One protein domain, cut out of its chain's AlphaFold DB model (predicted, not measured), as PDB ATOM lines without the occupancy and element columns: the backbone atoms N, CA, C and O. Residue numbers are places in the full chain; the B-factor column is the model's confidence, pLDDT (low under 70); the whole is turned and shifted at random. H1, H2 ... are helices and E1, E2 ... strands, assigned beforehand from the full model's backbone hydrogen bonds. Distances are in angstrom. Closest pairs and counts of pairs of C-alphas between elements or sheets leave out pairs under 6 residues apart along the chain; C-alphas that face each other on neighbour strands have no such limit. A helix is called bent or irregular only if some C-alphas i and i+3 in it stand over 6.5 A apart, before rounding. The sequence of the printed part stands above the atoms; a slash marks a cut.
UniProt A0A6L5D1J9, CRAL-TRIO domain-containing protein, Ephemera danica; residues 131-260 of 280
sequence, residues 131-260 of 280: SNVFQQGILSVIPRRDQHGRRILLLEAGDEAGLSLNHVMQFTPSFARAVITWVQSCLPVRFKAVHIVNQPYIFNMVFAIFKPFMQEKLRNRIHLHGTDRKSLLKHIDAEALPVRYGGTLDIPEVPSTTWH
ATOM      1  N   SER A 131      38.389  15.655  60.581       87.75
ATOM      2  CA  SER A 131      39.788  15.809  60.149       87.75
ATOM      3  C   SER A 131      40.094  15.118  58.817       87.75
ATOM      4  O   SER A 131      40.910  15.610  58.033       87.75
ATOM      5  N   ASN A 132      39.397  14.019  58.518       87.00
ATOM      6  CA  ASN A 132      39.503  13.269  57.269       87.00
ATOM      7  C   ASN A 132      39.205  14.127  56.030       87.00
ATOM      8  O   ASN A 132      39.870  13.944  55.012       87.00
ATOM      9  N   VAL A 133      38.258  15.071  56.109       84.62
ATOM     10  CA  VAL A 133      37.893  15.946  54.979       84.62
ATOM     11  C   VAL A 133      39.094  16.774  54.531       84.62
ATOM     12  O   VAL A 133      39.367  16.904  53.339       84.62
ATOM     13  N   PHE A 134      39.843  17.296  55.498       83.88
ATOM     14  CA  PHE A 134      41.004  18.135  55.232       83.88
ATOM     15  C   PHE A 134      42.235  17.300  54.886       83.88
ATOM     16  O   PHE A 134      42.918  17.609  53.917       83.88
ATOM     17  N   GLN A 135      42.482  16.201  55.603       83.50
ATOM     18  CA  GLN A 135      43.636  15.321  55.368       83.50
ATOM     19  C   GLN A 135      43.613  14.641  53.994       83.50
ATOM     20  O   GLN A 135      44.673  14.367  53.432       83.50
ATOM     21  N   GLN A 136      42.426  14.394  53.436       83.31
ATOM     22  CA  GLN A 136      42.262  13.821  52.098       83.31
ATOM     23  C   GLN A 136      42.252  14.876  50.980       83.31
ATOM     24  O   GLN A 136      42.096  14.516  49.820       83.31
ATOM     25  N   GLY A 137      42.398  16.168  51.301       81.50
ATOM     26  CA  GLY A 137      42.406  17.238  50.298       81.50
ATOM     27  C   GLY A 137      41.050  17.478  49.627       81.50
ATOM     28  O   GLY A 137      40.993  18.125  48.588       81.50
ATOM     29  N   ILE A 138      39.948  16.998  50.219       85.50
ATOM     30  CA  ILE A 138      38.605  17.086  49.618       85.50
ATOM     31  C   ILE A 138      38.174  18.541  49.433       85.50
ATOM     32  O   ILE A 138      37.477  18.856  48.473       85.50
ATOM     33  N   LEU A 139      38.556  19.426  50.355       87.12
ATOM     34  CA  LEU A 139      38.208  20.841  50.324       87.12
ATOM     35  C   LEU A 139      39.468  21.699  50.402       87.12
ATOM     36  O   LEU A 139      40.240  21.601  51.353       87.12
ATOM     37  N   SER A 140      39.613  22.605  49.440       86.56
ATOM     38  CA  SER A 140      40.610  23.672  49.460       86.56
ATOM     39  C   SER A 140      40.020  24.980  48.927       86.56
ATOM     40  O   SER A 140      38.893  25.033  48.424       86.56
ATOM     41  N   VAL A 141      40.766  26.071  49.070       89.75
ATOM     42  CA  VAL A 141      40.352  27.407  48.631       89.75
ATOM     43  C   VAL A 141      41.417  27.980  47.712       89.75
ATOM     44  O   VAL A 141      42.601  27.970  48.046       89.75
ATOM     45  N   ILE A 142      40.994  28.511  46.566       91.12
ATOM     46  CA  ILE A 142      41.904  29.218  45.665       91.12
ATOM     47  C   ILE A 142      42.208  30.593  46.286       91.12
ATOM     48  O   ILE A 142      41.270  31.318  46.650       91.12
ATOM     49  N   PRO A 143      43.494  30.976  46.424       88.94
ATOM     50  CA  PRO A 143      43.865  32.223  47.087       88.94
ATOM     51  C   PRO A 143      43.308  33.455  46.364       88.94
ATOM     52  O   PRO A 143      42.860  34.411  47.005       88.94
ATOM     53  N   ARG A 144      43.257  33.404  45.029       91.00
ATOM     54  CA  ARG A 144      42.686  34.461  44.198       91.00
ATOM     55  C   ARG A 144      41.163  34.342  44.107       91.00
ATOM     56  O   ARG A 144      40.607  33.250  43.994       91.00
ATOM     57  N   ARG A 145      40.493  35.492  44.149       92.06
ATOM     58  CA  ARG A 145      39.074  35.621  43.801       92.06
ATOM     59  C   ARG A 145      38.916  35.635  42.282       92.06
ATOM     60  O   ARG A 145      39.871  35.911  41.561       92.06
ATOM     61  N   ASP A 146      37.718  35.334  41.804       95.12
ATOM     62  CA  ASP A 146      37.428  35.475  40.378       95.12
ATOM     63  C   ASP A 146      37.213  36.936  39.956       95.12
ATOM     64  O   ASP A 146      37.257  37.853  40.777       95.12
ATOM     65  N   GLN A 147      36.938  37.150  38.669       94.81
ATOM     66  CA  GLN A 147      36.738  38.467  38.059       94.81
ATOM     67  C   GLN A 147      35.528  39.252  38.590       94.81
ATOM     68  O   GLN A 147      35.308  40.399  38.213       94.81
ATOM     69  N   HIS A 148      34.708  38.633  39.439       92.62
ATOM     70  CA  HIS A 148      33.585  39.269  40.123       92.62
ATOM     71  C   HIS A 148      33.832  39.396  41.632       92.62
ATOM     72  O   HIS A 148      32.882  39.600  42.393       92.62
ATOM     73  N   GLY A 149      35.073  39.193  42.081       90.62
ATOM     74  CA  GLY A 149      35.446  39.245  43.487       90.62
ATOM     75  C   GLY A 149      34.862  38.094  44.307       90.62
ATOM     76  O   GLY A 149      34.693  38.221  45.518       90.62
ATOM     77  N   ARG A 150      34.511  36.952  43.700       92.44
ATOM     78  CA  ARG A 150      33.915  35.810  44.419       92.44
ATOM     79  C   ARG A 150      34.999  34.852  44.903       92.44
ATOM     80  O   ARG A 150      35.970  34.582  44.200       92.44
ATOM     81  N   ARG A 151      34.814  34.300  46.105       93.06
ATOM     82  CA  ARG A 151      35.690  33.258  46.653       93.06
ATOM     83  C   ARG A 151      35.444  31.939  45.918       93.06
ATOM     84  O   ARG A 151      34.290  31.535  45.766       93.06
ATOM     85  N   ILE A 152      36.515  31.272  45.494       94.75
ATOM     86  CA  ILE A 152      36.437  29.986  44.795       94.75
ATOM     87  C   ILE A 152      36.837  28.873  45.766       94.75
ATOM     88  O   ILE A 152      37.984  28.804  46.211       94.75
ATOM     89  N   LEU A 153      35.873  28.016  46.101       93.19
ATOM     90  CA  LEU A 153      36.108  26.782  46.844       93.19
ATOM     91  C   LEU A 153      36.304  25.654  45.834       93.19
ATOM     92  O   LEU A 153      35.493  25.492  44.919       93.19
ATOM     93  N   LEU A 154      37.361  24.875  46.023       91.06
ATOM     94  CA  LEU A 154      37.641  23.687  45.238       91.06
ATOM     95  C   LEU A 154      37.243  22.457  46.053       91.06
ATOM     96  O   LEU A 154      37.721  22.263  47.170       91.06
ATOM     97  N   LEU A 155      36.350  21.652  45.480       90.06
ATOM     98  CA  LEU A 155      35.934  20.370  46.030       90.06
ATOM     99  C   LEU A 155      36.437  19.251  45.123       90.06
ATOM    100  O   LEU A 155      36.015  19.156  43.968       90.06
ATOM    101  N   GLU A 156      37.316  18.408  45.649       84.38
ATOM    102  CA  GLU A 156      37.868  17.257  44.942       84.38
ATOM    103  C   GLU A 156      37.147  15.997  45.426       84.38
ATOM    104  O   GLU A 156      37.284  15.559  46.566       84.38
ATOM    105  N   ALA A 157      36.285  15.457  44.561       75.06
ATOM    106  CA  ALA A 157      35.450  14.303  44.860       75.06
ATOM    107  C   ALA A 157      35.868  13.105  43.997       75.06
ATOM    108  O   ALA A 157      35.563  13.058  42.803       75.06
ATOM    109  N   GLY A 158      36.531  12.130  44.620       66.62
ATOM    110  CA  GLY A 158      37.017  10.900  43.989       66.62
ATOM    111  C   GLY A 158      38.466  10.612  44.379       66.62
ATOM    112  O   GLY A 158      39.253  11.537  44.541       66.62
ATOM    113  N   ASP A 159      38.803   9.335  44.548       61.25
ATOM    114  CA  ASP A 159      40.193   8.879  44.624       61.25
ATOM    115  C   ASP A 159      40.804   8.817  43.208       61.25
ATOM    116  O   ASP A 159      40.164   9.199  42.223       61.25
ATOM    117  N   GLU A 160      42.026   8.295  43.072       52.06
ATOM    118  CA  GLU A 160      42.648   8.041  41.761       52.06
ATOM    119  C   GLU A 160      41.778   7.160  40.831       52.06
ATOM    120  O   GLU A 160      41.956   7.191  39.612       52.06
ATOM    121  N   ALA A 161      40.812   6.403  41.378       53.06
ATOM    122  CA  ALA A 161      39.873   5.557  40.638       53.06
ATOM    123  C   ALA A 161      38.532   6.253  40.301       53.06
ATOM    124  O   ALA A 161      37.753   5.733  39.495       53.06
ATOM    125  N   GLY A 162      38.265   7.439  40.856       65.69
ATOM    126  CA  GLY A 162      37.082   8.255  40.591       65.69
ATOM    127  C   GLY A 162      35.794   7.790  41.296       65.69
ATOM    128  O   GLY A 162      35.783   7.104  42.316       65.69
ATOM    129  N   LEU A 163      34.636   8.214  40.775       71.69
ATOM    130  CA  LEU A 163      33.325   7.822  41.312       71.69
ATOM    131  C   LEU A 163      32.963   6.383  40.895       71.69
ATOM    132  O   LEU A 163      32.902   6.081  39.706       71.69
ATOM    133  N   SER A 164      32.640   5.517  41.863       78.81
ATOM    134  CA  SER A 164      32.213   4.125  41.641       78.81
ATOM    135  C   SER A 164      30.708   3.929  41.883       78.81
ATOM    136  O   SER A 164      30.057   4.758  42.522       78.81
ATOM    137  N   LEU A 165      30.136   2.806  41.426       80.88
ATOM    138  CA  LEU A 165      28.731   2.456  41.712       80.88
ATOM    139  C   LEU A 165      28.452   2.314  43.214       80.88
ATOM    140  O   LEU A 165      27.376   2.692  43.669       80.88
ATOM    141  N   ASN A 166      29.430   1.854  43.997       83.12
ATOM    142  CA  ASN A 166      29.299   1.786  45.452       83.12
ATOM    143  C   ASN A 166      29.152   3.184  46.070       83.12
ATOM    144  O   ASN A 166      28.370   3.356  47.004       83.12
ATOM    145  N   HIS A 167      29.836   4.194  45.519       80.25
ATOM    146  CA  HIS A 167      29.634   5.589  45.916       80.25
ATOM    147  C   HIS A 167      28.238   6.087  45.513       80.25
ATOM    148  O   HIS A 167      27.576   6.745  46.312       80.25
ATOM    149  N   VAL A 168      27.736   5.715  44.324       82.12
ATOM    150  CA  VAL A 168      26.375   6.082  43.878       82.12
ATOM    151  C   VAL A 168      25.306   5.605  44.861       82.12
ATOM    152  O   VAL A 168      24.398   6.365  45.193       82.12
ATOM    153  N   MET A 169      25.434   4.379  45.372       85.00
ATOM    154  CA  MET A 169      24.470   3.786  46.307       85.00
ATOM    155  C   MET A 169      24.356   4.537  47.645       85.00
ATOM    156  O   MET A 169      23.352   4.383  48.339       85.00
ATOM    157  N   GLN A 170      25.335   5.373  48.003       85.00
ATOM    158  CA  GLN A 170      25.259   6.212  49.204       85.00
ATOM    159  C   GLN A 170      24.380   7.460  49.003       85.00
ATOM    160  O   GLN A 170      23.837   8.001  49.970       85.00
ATOM    161  N   PHE A 171      24.162   7.892  47.757       87.56
ATOM    162  CA  PHE A 171      23.312   9.037  47.427       87.56
ATOM    163  C   PHE A 171      21.829   8.650  47.404       87.56
ATOM    164  O   PHE A 171      21.182   8.615  46.363       87.56
ATOM    165  N   THR A 172      21.262   8.363  48.572       91.38
ATOM    166  CA  THR A 172      19.820   8.093  48.693       91.38
ATOM    167  C   THR A 172      18.978   9.346  48.383       91.38
ATOM    168  O   THR A 172      19.444  10.468  48.600       91.38
ATOM    169  N   PRO A 173      17.709   9.215  47.938       93.31
ATOM    170  CA  PRO A 173      16.843  10.375  47.703       93.31
ATOM    171  C   PRO A 173      16.629  11.261  48.940       93.31
ATOM    172  O   PRO A 173      16.527  12.480  48.810       93.31
ATOM    173  N   SER A 174      16.584  10.679  50.143       91.88
ATOM    174  CA  SER A 174      16.479  11.439  51.397       91.88
ATOM    175  C   SER A 174      17.744  12.251  51.669       91.88
ATOM    176  O   SER A 174      17.641  13.431  52.007       91.88
ATOM    177  N   PHE A 175      18.922  11.663  51.448       91.12
ATOM    178  CA  PHE A 175      20.197  12.372  51.530       91.12
ATOM    179  C   PHE A 175      20.280  13.504  50.498       91.12
ATOM    180  O   PHE A 175      20.550  14.648  50.860       91.12
ATOM    181  N   ALA A 176      19.963  13.227  49.230       93.50
ATOM    182  CA  ALA A 176      19.964  14.234  48.170       93.50
ATOM    183  C   ALA A 176      19.007  15.396  48.480       93.50
ATOM    184  O   ALA A 176      19.375  16.563  48.337       93.50
ATOM    185  N   ARG A 177      17.800  15.101  48.981       94.25
ATOM    186  CA  ARG A 177      16.854  16.128  49.435       94.25
ATOM    187  C   ARG A 177      17.424  16.960  50.584       94.25
ATOM    188  O   ARG A 177      17.259  18.180  50.560       94.25
ATOM    189  N   ALA A 178      18.078  16.336  51.564       93.38
ATOM    190  CA  ALA A 178      18.694  17.040  52.686       93.38
ATOM    191  C   ALA A 178      19.798  17.995  52.203       93.38
ATOM    192  O   ALA A 178      19.736  19.186  52.505       93.38
ATOM    193  N   VAL A 179      20.728  17.523  51.364       92.56
ATOM    194  CA  VAL A 179      21.809  18.350  50.792       92.56
ATOM    195  C   VAL A 179      21.250  19.520  49.980       92.56
ATOM    196  O   VAL A 179      21.668  20.660  50.156       92.56
ATOM    197  N   ILE A 180      20.267  19.275  49.112       94.88
ATOM    198  CA  ILE A 180      19.683  20.337  48.283       94.88
ATOM    199  C   ILE A 180      18.868  21.342  49.110       94.88
ATOM    200  O   ILE A 180      18.869  22.535  48.799       94.88
ATOM    201  N   THR A 181      18.202  20.891  50.175       94.19
ATOM    202  CA  THR A 181      17.521  21.784  51.128       94.19
ATOM    203  C   THR A 181      18.536  22.665  51.847       94.19
ATOM    204  O   THR A 181      18.362  23.882  51.900       94.19
ATOM    205  N   TRP A 182      19.626  22.066  52.324       93.75
ATOM    206  CA  TRP A 182      20.706  22.776  52.993       93.75
ATOM    207  C   TRP A 182      21.308  23.876  52.109       93.75
ATOM    208  O   TRP A 182      21.327  25.047  52.500       93.75
ATOM    209  N   VAL A 183      21.706  23.517  50.883       92.44
ATOM    210  CA  VAL A 183      22.350  24.429  49.925       92.44
ATOM    211  C   VAL A 183      21.445  25.592  49.518       92.44
ATOM    212  O   VAL A 183      21.927  26.712  49.353       92.44
ATOM    213  N   GLN A 184      20.146  25.354  49.326       92.69
ATOM    214  CA  GLN A 184      19.244  26.377  48.781       92.69
ATOM    215  C   GLN A 184      18.544  27.232  49.840       92.69
ATOM    216  O   GLN A 184      18.191  28.370  49.533       92.69
ATOM    217  N   SER A 185      18.313  26.693  51.041       92.81
ATOM    218  CA  SER A 185      17.370  27.287  52.001       92.81
ATOM    219  C   SER A 185      17.948  27.551  53.390       92.81
ATOM    220  O   SER A 185      17.319  28.284  54.161       92.81
ATOM    221  N   CYS A 186      19.099  26.959  53.721       95.06
ATOM    222  CA  CYS A 186      19.667  27.009  55.070       95.06
ATOM    223  C   CYS A 186      21.017  27.726  55.120       95.06
ATOM    224  O   CYS A 186      21.331  28.327  56.140       95.06
ATOM    225  N   LEU A 187      21.821  27.668  54.055       93.56
ATOM    226  CA  LEU A 187      23.147  28.273  54.069       93.56
ATOM    227  C   LEU A 187      23.099  29.811  54.005       93.56
ATOM    228  O   LEU A 187      22.512  30.360  53.068       93.56
ATOM    229  N   PRO A 188      23.788  30.521  54.921       94.56
ATOM    230  CA  PRO A 188      23.901  31.974  54.896       94.56
ATOM    231  C   PRO A 188      24.976  32.451  53.908       94.56
ATOM    232  O   PRO A 188      25.825  33.277  54.222       94.56
ATOM    233  N   VAL A 189      24.956  31.919  52.684       93.06
ATOM    234  CA  VAL A 189      25.908  32.291  51.629       93.06
ATOM    235  C   VAL A 189      25.193  32.506  50.300       93.06
ATOM    236  O   VAL A 189      24.220  31.834  49.952       93.06
ATOM    237  N   ARG A 190      25.700  33.446  49.501       90.94
ATOM    238  CA  ARG A 190      25.192  33.706  48.149       90.94
ATOM    239  C   ARG A 190      25.969  32.864  47.140       90.94
ATOM    240  O   ARG A 190      26.871  33.373  46.485       90.94
ATOM    241  N   PHE A 191      25.578  31.604  46.950       90.38
ATOM    242  CA  PHE A 191      26.119  30.794  45.849       90.38
ATOM    243  C   PHE A 191      25.867  31.487  44.510       90.38
ATOM    244  O   PHE A 191      24.746  31.936  44.255       90.38
ATOM    245  N   LYS A 192      26.881  31.589  43.652       94.25
ATOM    246  CA  LYS A 192      26.749  32.221  42.327       94.25
ATOM    247  C   LYS A 192      26.847  31.199  41.198       94.25
ATOM    248  O   LYS A 192      26.054  31.305  40.271       94.25
ATOM    249  N   ALA A 193      27.719  30.199  41.316       96.25
ATOM    250  CA  ALA A 193      27.848  29.101  40.365       96.25
ATOM    251  C   ALA A 193      28.476  27.861  41.031       96.25
ATOM    252  O   ALA A 193      29.141  27.980  42.058       96.25
ATOM    253  N   VAL A 194      28.251  26.691  40.436       95.81
ATOM    254  CA  VAL A 194      28.924  25.420  40.720       95.81
ATOM    255  C   VAL A 194      29.429  24.884  39.386       95.81
ATOM    256  O   VAL A 194      28.635  24.591  38.492       95.81
ATOM    257  N   HIS A 195      30.745  24.763  39.255       96.75
ATOM    258  CA  HIS A 195      31.398  24.279  38.046       96.75
ATOM    259  C   HIS A 195      31.932  22.875  38.290       96.75
ATOM    260  O   HIS A 195      32.725  22.664  39.203       96.75
ATOM    261  N   ILE A 196      31.494  21.915  37.480       94.88
ATOM    262  CA  ILE A 196      31.900  20.516  37.597       94.88
ATOM    263  C   ILE A 196      32.738  20.163  36.373       94.88
ATOM    264  O   ILE A 196      32.281  20.276  35.232       94.88
ATOM    265  N   VAL A 197      33.978  19.755  36.626       93.88
ATOM    266  CA  VAL A 197      34.950  19.316  35.622       93.88
ATOM    267  C   VAL A 197      35.285  17.847  35.841       93.88
ATOM    268  O   VAL A 197      35.165  17.336  36.950       93.88
ATOM    269  N   ASN A 198      35.737  17.176  34.786       91.06
ATOM    270  CA  ASN A 198      36.178  15.779  34.805       91.06
ATOM    271  C   ASN A 198      35.132  14.797  35.352       91.06
ATOM    272  O   ASN A 198      35.490  13.718  35.818       91.06
ATOM    273  N   GLN A 199      33.843  15.138  35.296       90.19
ATOM    274  CA  GLN A 199      32.816  14.250  35.814       90.19
ATOM    275  C   GLN A 199      32.685  12.996  34.928       90.19
ATOM    276  O   GLN A 199      32.468  13.127  33.718       90.19
ATOM    277  N   PRO A 200      32.797  11.782  35.495       87.50
ATOM    278  CA  PRO A 200      32.632  10.539  34.745       87.50
ATOM    279  C   PRO A 200      31.163  10.315  34.356       87.50
ATOM    280  O   PRO A 200      30.260  10.881  34.968       87.50
ATOM    281  N   TYR A 201      30.885   9.434  33.387       86.19
ATOM    282  CA  TYR A 201      29.507   9.151  32.936       86.19
ATOM    283  C   TYR A 201      28.555   8.753  34.073       86.19
ATOM    284  O   TYR A 201      27.383   9.128  34.062       86.19
ATOM    285  N   ILE A 202      29.069   8.050  35.084       87.56
ATOM    286  CA  ILE A 202      28.325   7.658  36.287       87.56
ATOM    287  C   ILE A 202      27.801   8.859  37.094       87.56
ATOM    288  O   ILE A 202      26.766   8.752  37.752       87.56
ATOM    289  N   PHE A 203      28.433  10.033  36.991       88.69
ATOM    290  CA  PHE A 203      27.954  11.263  37.625       88.69
ATOM    291  C   PHE A 203      26.549  11.649  37.146       88.69
ATOM    292  O   PHE A 203      25.771  12.193  37.924       88.69
ATOM    293  N   ASN A 204      26.171  11.312  35.907       89.50
ATOM    294  CA  ASN A 204      24.816  11.568  35.414       89.50
ATOM    295  C   ASN A 204      23.750  10.844  36.252       89.50
ATOM    296  O   ASN A 204      22.655  11.378  36.428       89.50
ATOM    297  N   MET A 205      24.073   9.669  36.811       91.00
ATOM    298  CA  MET A 205      23.181   8.946  37.723       91.00
ATOM    299  C   MET A 205      23.021   9.709  39.039       91.00
ATOM    300  O   MET A 205      21.898   9.939  39.478       91.00
ATOM    301  N   VAL A 206      24.130  10.171  39.626       90.75
ATOM    302  CA  VAL A 206      24.109  10.998  40.844       90.75
ATOM    303  C   VAL A 206      23.311  12.277  40.595       90.75
ATOM    304  O   VAL A 206      22.382  12.590  41.336       90.75
ATOM    305  N   PHE A 207      23.591  12.988  39.505       92.19
ATOM    306  CA  PHE A 207      22.884  14.215  39.157       92.19
ATOM    307  C   PHE A 207      21.376  13.987  38.978       92.19
ATOM    308  O   PHE A 207      20.581  14.800  39.447       92.19
ATOM    309  N   ALA A 208      20.963  12.868  38.373       93.88
ATOM    310  CA  ALA A 208      19.553  12.512  38.222       93.88
ATOM    311  C   ALA A 208      18.828  12.300  39.564       93.88
ATOM    312  O   ALA A 208      17.636  12.590  39.646       93.88
ATOM    313  N   ILE A 209      19.531  11.868  40.618       95.44
ATOM    314  CA  ILE A 209      18.969  11.723  41.972       95.44
ATOM    315  C   ILE A 209      18.750  13.095  42.628       95.44
ATOM    316  O   ILE A 209      17.737  13.310  43.290       95.44
ATOM    317  N   PHE A 210      19.674  14.041  42.439       95.50
ATOM    318  CA  PHE A 210      19.592  15.369  43.060       95.50
ATOM    319  C   PHE A 210      18.664  16.331  42.304       95.50
ATOM    320  O   PHE A 210      17.982  17.154  42.920       95.50
ATOM    321  N   LYS A 211      18.621  16.237  40.968       94.94
ATOM    322  CA  LYS A 211      17.907  17.162  40.069       94.94
ATOM    323  C   LYS A 211      16.436  17.431  40.447       94.94
ATOM    324  O   LYS A 211      16.048  18.599  40.359       94.94
ATOM    325  N   PRO A 212      15.621  16.446  40.886       96.69
ATOM    326  CA  PRO A 212      14.221  16.676  41.258       96.69
ATOM    327  C   PRO A 212      14.027  17.657  42.421       96.69
ATOM    328  O   PRO A 212      12.989  18.307  42.503       96.69
ATOM    329  N   PHE A 213      15.016  17.788  43.310       96.44
ATOM    330  CA  PHE A 213      14.931  18.653  44.492       96.44
ATOM    331  C   PHE A 213      15.462  20.071  44.238       96.44
ATOM    332  O   PHE A 213      15.238  20.982  45.038       96.44
ATOM    333  N   MET A 214      16.200  20.272  43.144       95.88
ATOM    334  CA  MET A 214      16.782  21.571  42.811       95.88
ATOM    335  C   MET A 214      15.685  22.531  42.351       95.88
ATOM    336  O   MET A 214      14.828  22.159  41.558       95.88
ATOM    337  N   GLN A 215      15.734  23.786  42.783       95.12
ATOM    338  CA  GLN A 215      14.926  24.860  42.212       95.12
ATOM    339  C   GLN A 215      15.594  25.390  40.939       95.12
ATOM    340  O   GLN A 215      16.788  25.184  40.711       95.12
ATOM    341  N   GLU A 216      14.841  26.115  40.113       95.38
ATOM    342  CA  GLU A 216      15.350  26.688  38.860       95.38
ATOM    343  C   GLU A 216      16.606  27.539  39.075       95.38
ATOM    344  O   GLU A 216      17.601  27.376  38.371       95.38
ATOM    345  N   LYS A 217      16.608  28.355  40.136       93.56
ATOM    346  CA  LYS A 217      17.748  29.190  40.516       93.56
ATOM    347  C   LYS A 217      19.034  28.388  40.737       93.56
ATOM    348  O   LYS A 217      20.084  28.849  40.311       93.56
ATOM    349  N   LEU A 218      18.983  27.231  41.408       94.50
ATOM    350  CA  LEU A 218      20.172  26.392  41.603       94.50
ATOM    351  C   LEU A 218      20.529  25.628  40.327       94.50
ATOM    352  O   LEU A 218      21.702  25.582  39.974       94.50
ATOM    353  N   ARG A 219      19.540  25.082  39.606       94.62
ATOM    354  CA  ARG A 219      19.786  24.364  38.342       94.62
ATOM    355  C   ARG A 219      20.540  25.226  37.334       94.62
ATOM    356  O   ARG A 219      21.507  24.752  36.753       94.62
ATOM    357  N   ASN A 220      20.155  26.493  37.197       96.06
ATOM    358  CA  ASN A 220      20.788  27.436  36.269       96.06
ATOM    359  C   ASN A 220      22.211  27.852  36.685       96.06
ATOM    360  O   ASN A 220      22.903  28.510  35.915       96.06
ATOM    361  N   ARG A 221      22.642  27.494  37.900       96.44
ATOM    362  CA  ARG A 221      23.976  27.785  38.443       96.44
ATOM    363  C   ARG A 221      24.922  26.595  38.369       96.44
ATOM    364  O   ARG A 221      26.080  26.750  38.735       96.44
ATOM    365  N   ILE A 222      24.442  25.418  37.973       95.81
ATOM    366  CA  ILE A 222      25.272  24.220  37.846       95.81
ATOM    367  C   ILE A 222      25.718  24.099  36.392       95.81
ATOM    368  O   ILE A 222      24.892  24.002  35.485       95.81
ATOM    369  N   HIS A 223      27.029  24.067  36.182       96.31
ATOM    370  CA  HIS A 223      27.650  23.980  34.866       96.31
ATOM    371  C   HIS A 223      28.516  22.721  34.792       96.31
ATOM    372  O   HIS A 223      29.417  22.524  35.606       96.31
ATOM    373  N   LEU A 224      28.221  21.854  33.823       95.06
ATOM    374  CA  LEU A 224      28.962  20.620  33.575       95.06
ATOM    375  C   LEU A 224      29.904  20.837  32.391       95.06
ATOM    376  O   LEU A 224      29.442  21.088  31.280       95.06
ATOM    377  N   HIS A 225      31.209  20.725  32.621       95.75
ATOM    378  CA  HIS A 225      32.233  21.019  31.614       95.75
ATOM    379  C   HIS A 225      32.892  19.763  31.034       95.75
ATOM    380  O   HIS A 225      33.467  19.811  29.948       95.75
ATOM    381  N   GLY A 226      32.831  18.627  31.739       92.69
ATOM    382  CA  GLY A 226      33.559  17.428  31.328       92.69
ATOM    383  C   GLY A 226      35.056  17.727  31.267       92.69
ATOM    384  O   GLY A 226      35.632  18.271  32.212       92.69
ATOM    385  N   THR A 227      35.691  17.417  30.142       92.25
ATOM    386  CA  THR A 227      37.113  17.703  29.907       92.25
ATOM    387  C   THR A 227      37.367  19.030  29.180       92.25
ATOM    388  O   THR A 227      38.523  19.423  29.033       92.25
ATOM    389  N   ASP A 228      36.328  19.770  28.771       95.44
ATOM    390  CA  ASP A 228      36.486  21.032  28.038       95.44
ATOM    391  C   ASP A 228      36.812  22.209  28.974       95.44
ATOM    392  O   ASP A 228      35.930  22.845  29.559       95.44
ATOM    393  N   ARG A 229      38.102  22.544  29.086       95.50
ATOM    394  CA  ARG A 229      38.560  23.710  29.861       95.50
ATOM    395  C   ARG A 229      38.152  25.040  29.247       95.50
ATOM    396  O   ARG A 229      37.926  25.988  29.991       95.50
ATOM    397  N   LYS A 230      37.964  25.123  27.925       96.81
ATOM    398  CA  LYS A 230      37.492  26.364  27.293       96.81
ATOM    399  C   LYS A 230      36.077  26.693  27.748       96.81
ATOM    400  O   LYS A 230      35.753  27.865  27.902       96.81
ATOM    401  N   SER A 231      35.240  25.684  27.999       97.81
ATOM    402  CA  SER A 231      33.921  25.907  28.589       97.81
ATOM    403  C   SER A 231      34.002  26.480  30.003       97.81
ATOM    404  O   SER A 231      33.174  27.330  30.314       97.81
ATOM    405  N   LEU A 232      34.952  26.050  30.841       97.56
ATOM    406  CA  LEU A 232      35.138  26.601  32.190       97.56
ATOM    407  C   LEU A 232      35.623  28.059  32.136       97.56
ATOM    408  O   LEU A 232      35.065  28.919  32.814       97.56
ATOM    409  N   LEU A 233      36.589  28.346  31.260       97.56
ATOM    410  CA  LEU A 233      37.174  29.681  31.073       97.56
ATOM    411  C   LEU A 233      36.191  30.732  30.524       97.56
ATOM    412  O   LEU A 233      36.492  31.918  30.534       97.56
ATOM    413  N   LYS A 234      34.999  30.329  30.063       97.50
ATOM    414  CA  LYS A 234      33.904  31.267  29.749       97.50
ATOM    415  C   LYS A 234      33.243  31.858  30.999       97.50
ATOM    416  O   LYS A 234      32.486  32.815  30.877       97.50
ATOM    417  N   HIS A 235      33.452  31.250  32.167       97.62
ATOM    418  CA  HIS A 235      32.797  31.629  33.421       97.62
ATOM    419  C   HIS A 235      33.756  32.179  34.474       97.62
ATOM    420  O   HIS A 235      33.317  32.943  35.336       97.62
ATOM    421  N   ILE A 236      35.019  31.761  34.442       97.62
ATOM    422  CA  ILE A 236      36.052  32.171  35.390       97.62
ATOM    423  C   ILE A 236      37.296  32.540  34.589       97.62
ATOM    424  O   ILE A 236      37.753  31.737  33.771       97.62
ATOM    425  N   ASP A 237      37.831  33.731  34.833       97.88
ATOM    426  CA  ASP A 237      39.022  34.214  34.140       97.88
ATOM    427  C   ASP A 237      40.223  33.293  34.390       97.88
ATOM    428  O   ASP A 237      40.418  32.766  35.489       97.88
ATOM    429  N   ALA A 238      41.062  33.119  33.363       97.31
ATOM    430  CA  ALA A 238      42.220  32.227  33.421       97.31
ATOM    431  C   ALA A 238      43.149  32.561  34.599       97.31
ATOM    432  O   ALA A 238      43.642  31.665  35.277       97.31
ATOM    433  N   GLU A 239      43.313  33.847  34.892       96.25
ATOM    434  CA  GLU A 239      44.129  34.362  35.989       96.25
ATOM    435  C   GLU A 239      43.666  33.948  37.393       96.25
ATOM    436  O   GLU A 239      44.458  34.013  38.336       96.25
ATOM    437  N   ALA A 240      42.403  33.545  37.543       95.81
ATOM    438  CA  ALA A 240      41.817  33.090  38.800       95.81
ATOM    439  C   ALA A 240      41.796  31.558  38.934       95.81
ATOM    440  O   ALA A 240      41.374  31.041  39.968       95.81
ATOM    441  N   LEU A 241      42.245  30.819  37.912       95.38
ATOM    442  CA  LEU A 241      42.234  29.358  37.899       95.38
ATOM    443  C   LEU A 241      43.642  28.765  37.808       95.38
ATOM    444  O   LEU A 241      44.431  29.186  36.960       95.38
ATOM    445  N   PRO A 242      43.943  27.729  38.610       93.12
ATOM    446  CA  PRO A 242      45.172  26.963  38.483       93.12
ATOM    447  C   PRO A 242      45.396  26.418  37.072       93.12
ATOM    448  O   PRO A 242      44.445  26.020  36.384       93.12
ATOM    449  N   VAL A 243      46.667  26.283  36.685       93.75
ATOM    450  CA  VAL A 243      47.080  25.711  35.389       93.75
ATOM    451  C   VAL A 243      46.440  24.337  35.132       93.75
ATOM    452  O   VAL A 243      45.990  24.058  34.022       93.75
ATOM    453  N   ARG A 244      46.278  23.498  36.170       90.00
ATOM    454  CA  ARG A 244      45.638  22.166  36.062       90.00
ATOM    455  C   ARG A 244      44.168  22.200  35.611       90.00
ATOM    456  O   ARG A 244      43.659  21.218  35.064       90.00
ATOM    457  N   TYR A 245      43.491  23.335  35.776       92.12
ATOM    458  CA  TYR A 245      42.127  23.571  35.289       92.12
ATOM    459  C   TYR A 245      42.086  24.458  34.034       92.12
ATOM    460  O   TYR A 245      41.014  24.906  33.633       92.12
ATOM    461  N   GLY A 246      43.229  24.659  33.374       93.69
ATOM    462  CA  GLY A 246      43.354  25.414  32.127       93.69
ATOM    463  C   GLY A 246      43.510  26.925  32.298       93.69
ATOM    464  O   GLY A 246      43.445  27.632  31.299       93.69
ATOM    465  N   GLY A 247      43.692  27.422  33.524       96.25
ATOM    466  CA  GLY A 247      43.992  28.831  33.766       96.25
ATOM    467  C   GLY A 247      45.487  29.158  33.682       96.25
ATOM    468  O   GLY A 247      46.283  28.385  33.149       96.25
ATOM    469  N   THR A 248      45.860  30.318  34.214       96.62
ATOM    470  CA  THR A 248      47.227  30.862  34.238       96.62
ATOM    471  C   THR A 248      47.732  31.128  35.655       96.62
ATOM    472  O   THR A 248      48.855  31.605  35.815       96.62
ATOM    473  N   LEU A 249      46.933  30.828  36.687       93.56
ATOM    474  CA  LEU A 249      47.353  30.972  38.076       93.56
ATOM    475  C   LEU A 249      48.380  29.886  38.414       93.56
ATOM    476  O   LEU A 249      48.036  28.710  38.561       93.56
ATOM    477  N   ASP A 250      49.637  30.294  38.534       90.88
ATOM    478  CA  ASP A 250      50.728  29.430  38.969       90.88
ATOM    479  C   ASP A 250      50.846  29.493  40.495       90.88
ATOM    480  O   ASP A 250      51.309  30.482  41.066       90.88
ATOM    481  N   ILE A 251      50.329  28.460  41.159       87.56
ATOM    482  CA  ILE A 251      50.386  28.301  42.612       87.56
ATOM    483  C   ILE A 251      50.871  26.892  42.951       87.56
ATOM    484  O   ILE A 251      50.470  25.938  42.275       87.56
ATOM    485  N   PRO A 252      51.700  26.737  43.998       85.50
ATOM    486  CA  PRO A 252      52.100  25.418  44.453       85.50
ATOM    487  C   PRO A 252      50.885  24.631  44.948       85.50
ATOM    488  O   PRO A 252      49.915  25.191  45.467       85.50
ATOM    489  N   GLU A 253      50.945  23.311  44.792       79.56
ATOM    490  CA  GLU A 253      49.950  22.426  45.381       79.56
ATOM    491  C   GLU A 253      50.087  22.442  46.902       79.56
ATOM    492  O   GLU A 253      51.106  22.019  47.448       79.56
ATOM    493  N   VAL A 254      49.053  22.941  47.577       79.50
ATOM    494  CA  VAL A 254      49.014  23.009  49.036       79.50
ATOM    495  C   VAL A 254      48.803  21.599  49.590       79.50
ATOM    496  O   VAL A 254      47.783  20.985  49.268       79.50
ATOM    497  N   PRO A 255      49.705  21.085  50.448       81.12
ATOM    498  CA  PRO A 255      49.504  19.803  51.101       81.12
ATOM    499  C   PRO A 255      48.180  19.782  51.865       81.12
ATOM    500  O   PRO A 255      47.829  20.730  52.571       81.12
ATOM    501  N   SER A 256      47.455  18.672  51.773       76.56
ATOM    502  CA  SER A 256      46.186  18.481  52.484       76.56
ATOM    503  C   SER A 256      46.328  18.672  54.006       76.56
ATOM    504  O   SER A 256      45.442  19.210  54.674       76.56
ATOM    505  N   THR A 257      47.496  18.329  54.559       80.38
ATOM    506  CA  THR A 257      47.843  18.537  55.971       80.38
ATOM    507  C   THR A 257      47.872  20.009  56.372       80.38
ATOM    508  O   THR A 257      47.480  20.330  57.489       80.38
ATOM    509  N   THR A 258      48.258  20.918  55.475       83.75
ATOM    510  CA  THR A 258      48.325  22.357  55.765       83.75
ATOM    511  C   THR A 258      46.931  22.944  55.985       83.75
ATOM    512  O   THR A 258      46.713  23.713  56.922       83.75
ATOM    513  N   TRP A 259      45.955  22.528  55.173       82.44
ATOM    514  CA  TRP A 259      44.548  22.892  55.369       82.44
ATOM    515  C   TRP A 259      43.984  22.331  56.669       82.44
ATOM    516  O   TRP A 259      43.276  23.030  57.392       82.44
ATOM    517  N   HIS A 260      44.328  21.083  56.982       85.31
ATOM    518  CA  HIS A 260      43.950  20.458  58.242       85.31
ATOM    519  C   HIS A 260      44.509  21.231  59.445       85.31
ATOM    520  O   HIS A 260      43.743  21.595  60.332       85.31
TER     521      HIS A 260
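This is residues 131 to 260 of the 280 residues of the protein "CRAL-TRIO domain-containing protein" of Ephemera danica (UniProt A0A6L5D1J9). Two short two-stranded ribbons, E3 with E4 and E1 with E2, stand near each other and make a loose wall through the middle, with H3 and H4 crossing steeply at one end of the domain, next to the short H2 and H5. H6 sits next to E4, H1 and H7, where the printed part begins and ends, form a small pair next to E1, and the long loop of residues 234 to 255 runs from H6 to H7 along the end of the domain away from H3 and H4, its C-alphas 12 to 20 A from the mean of all C-alphas. The 130 printed residues hold seven named helices and four named strands in the order H1 E1 E2 H2 H3 E3 H4 H5 E4 H6 H7; E1 and E2 are antiparallel, E3 and E4 parallel. The class is mixed, helices and strands, with 63 residues, under half, in named elements. The whole is compact, with a radius of gyration of the C-alphas of 15.4 A, and rounded, spanning 40 by 30 by 30 A.

E3, residues 194 to 197, begins with C-alpha 194 at (28.924, 25.420, 40.720) and is 10.0 A long; E4, residues 222 to 226, is 12.5 A. E1 is residues 139 to 141 and E2 residues 153 to 155. H3, residues 173 to 186, is 18.4 A long, and H4, residues 203 to 213, is 16.5 A. H4 is irregular, but only just: C-alphas 209 and 212 are 6.9 A apart. The short helices are H2, residues 165 to 168, H5, residues 216 to 219, and H6, residues 229 to 233. H1, residues 131 to 135, begins at (39.788, 15.809, 60.149), and H7, residues 256 to 260, ends at (43.950, 20.458, 58.242).

E3 and E4 are parallel at 10 degrees, with N 196 and O 223 within hydrogen-bond range at 2.9 A. E3, H4, H5 and E4 form a strand-helix-strand unit, two parallel neighbour strands with helices between, whose crossover is right-handed. E2 and E3 are near each other. E1 and E2 form a hairpin, antiparallel at 153 degrees, with N 154 and O 140 2.9 A apart. H3 touches H4 at a steep tilt of 62 degrees, the same way; their closest C-alphas, of Ala 176 and Phe 210, are 5.2 A apart. H2 is close to but not clearly touching H4, with C-alphas of Val 168 and Val 206 closest at 6.2 A. H5 is close to but not clearly touching H3, with C-alphas of Gln 184 and Leu 218 closest at 7.2 A. H3 and H4 are both apart from E4. The closest C-alphas of E4 and H6, of His 225 and Ser 231, are 6.0 A apart. H1 and H7 touch, with C-alphas of Phe 134 and His 260 closest at 4.8 A. Every O i to N i+4 pair is within hydrogen-bond range in H1, H3, H6 and H7, and 5 of 7 are in H4; H2 and H5 are too short for such a pair.

The C-alphas of Ser 174 and Asp 250 are the two farthest apart, 40.6 A. The printed part has no cut. The links E1 to E2, with 11 residues, and H6 to H7, with 22, are long. The mean pLDDT of the printed part is 89.8, and residues 158 to 162 are under 70.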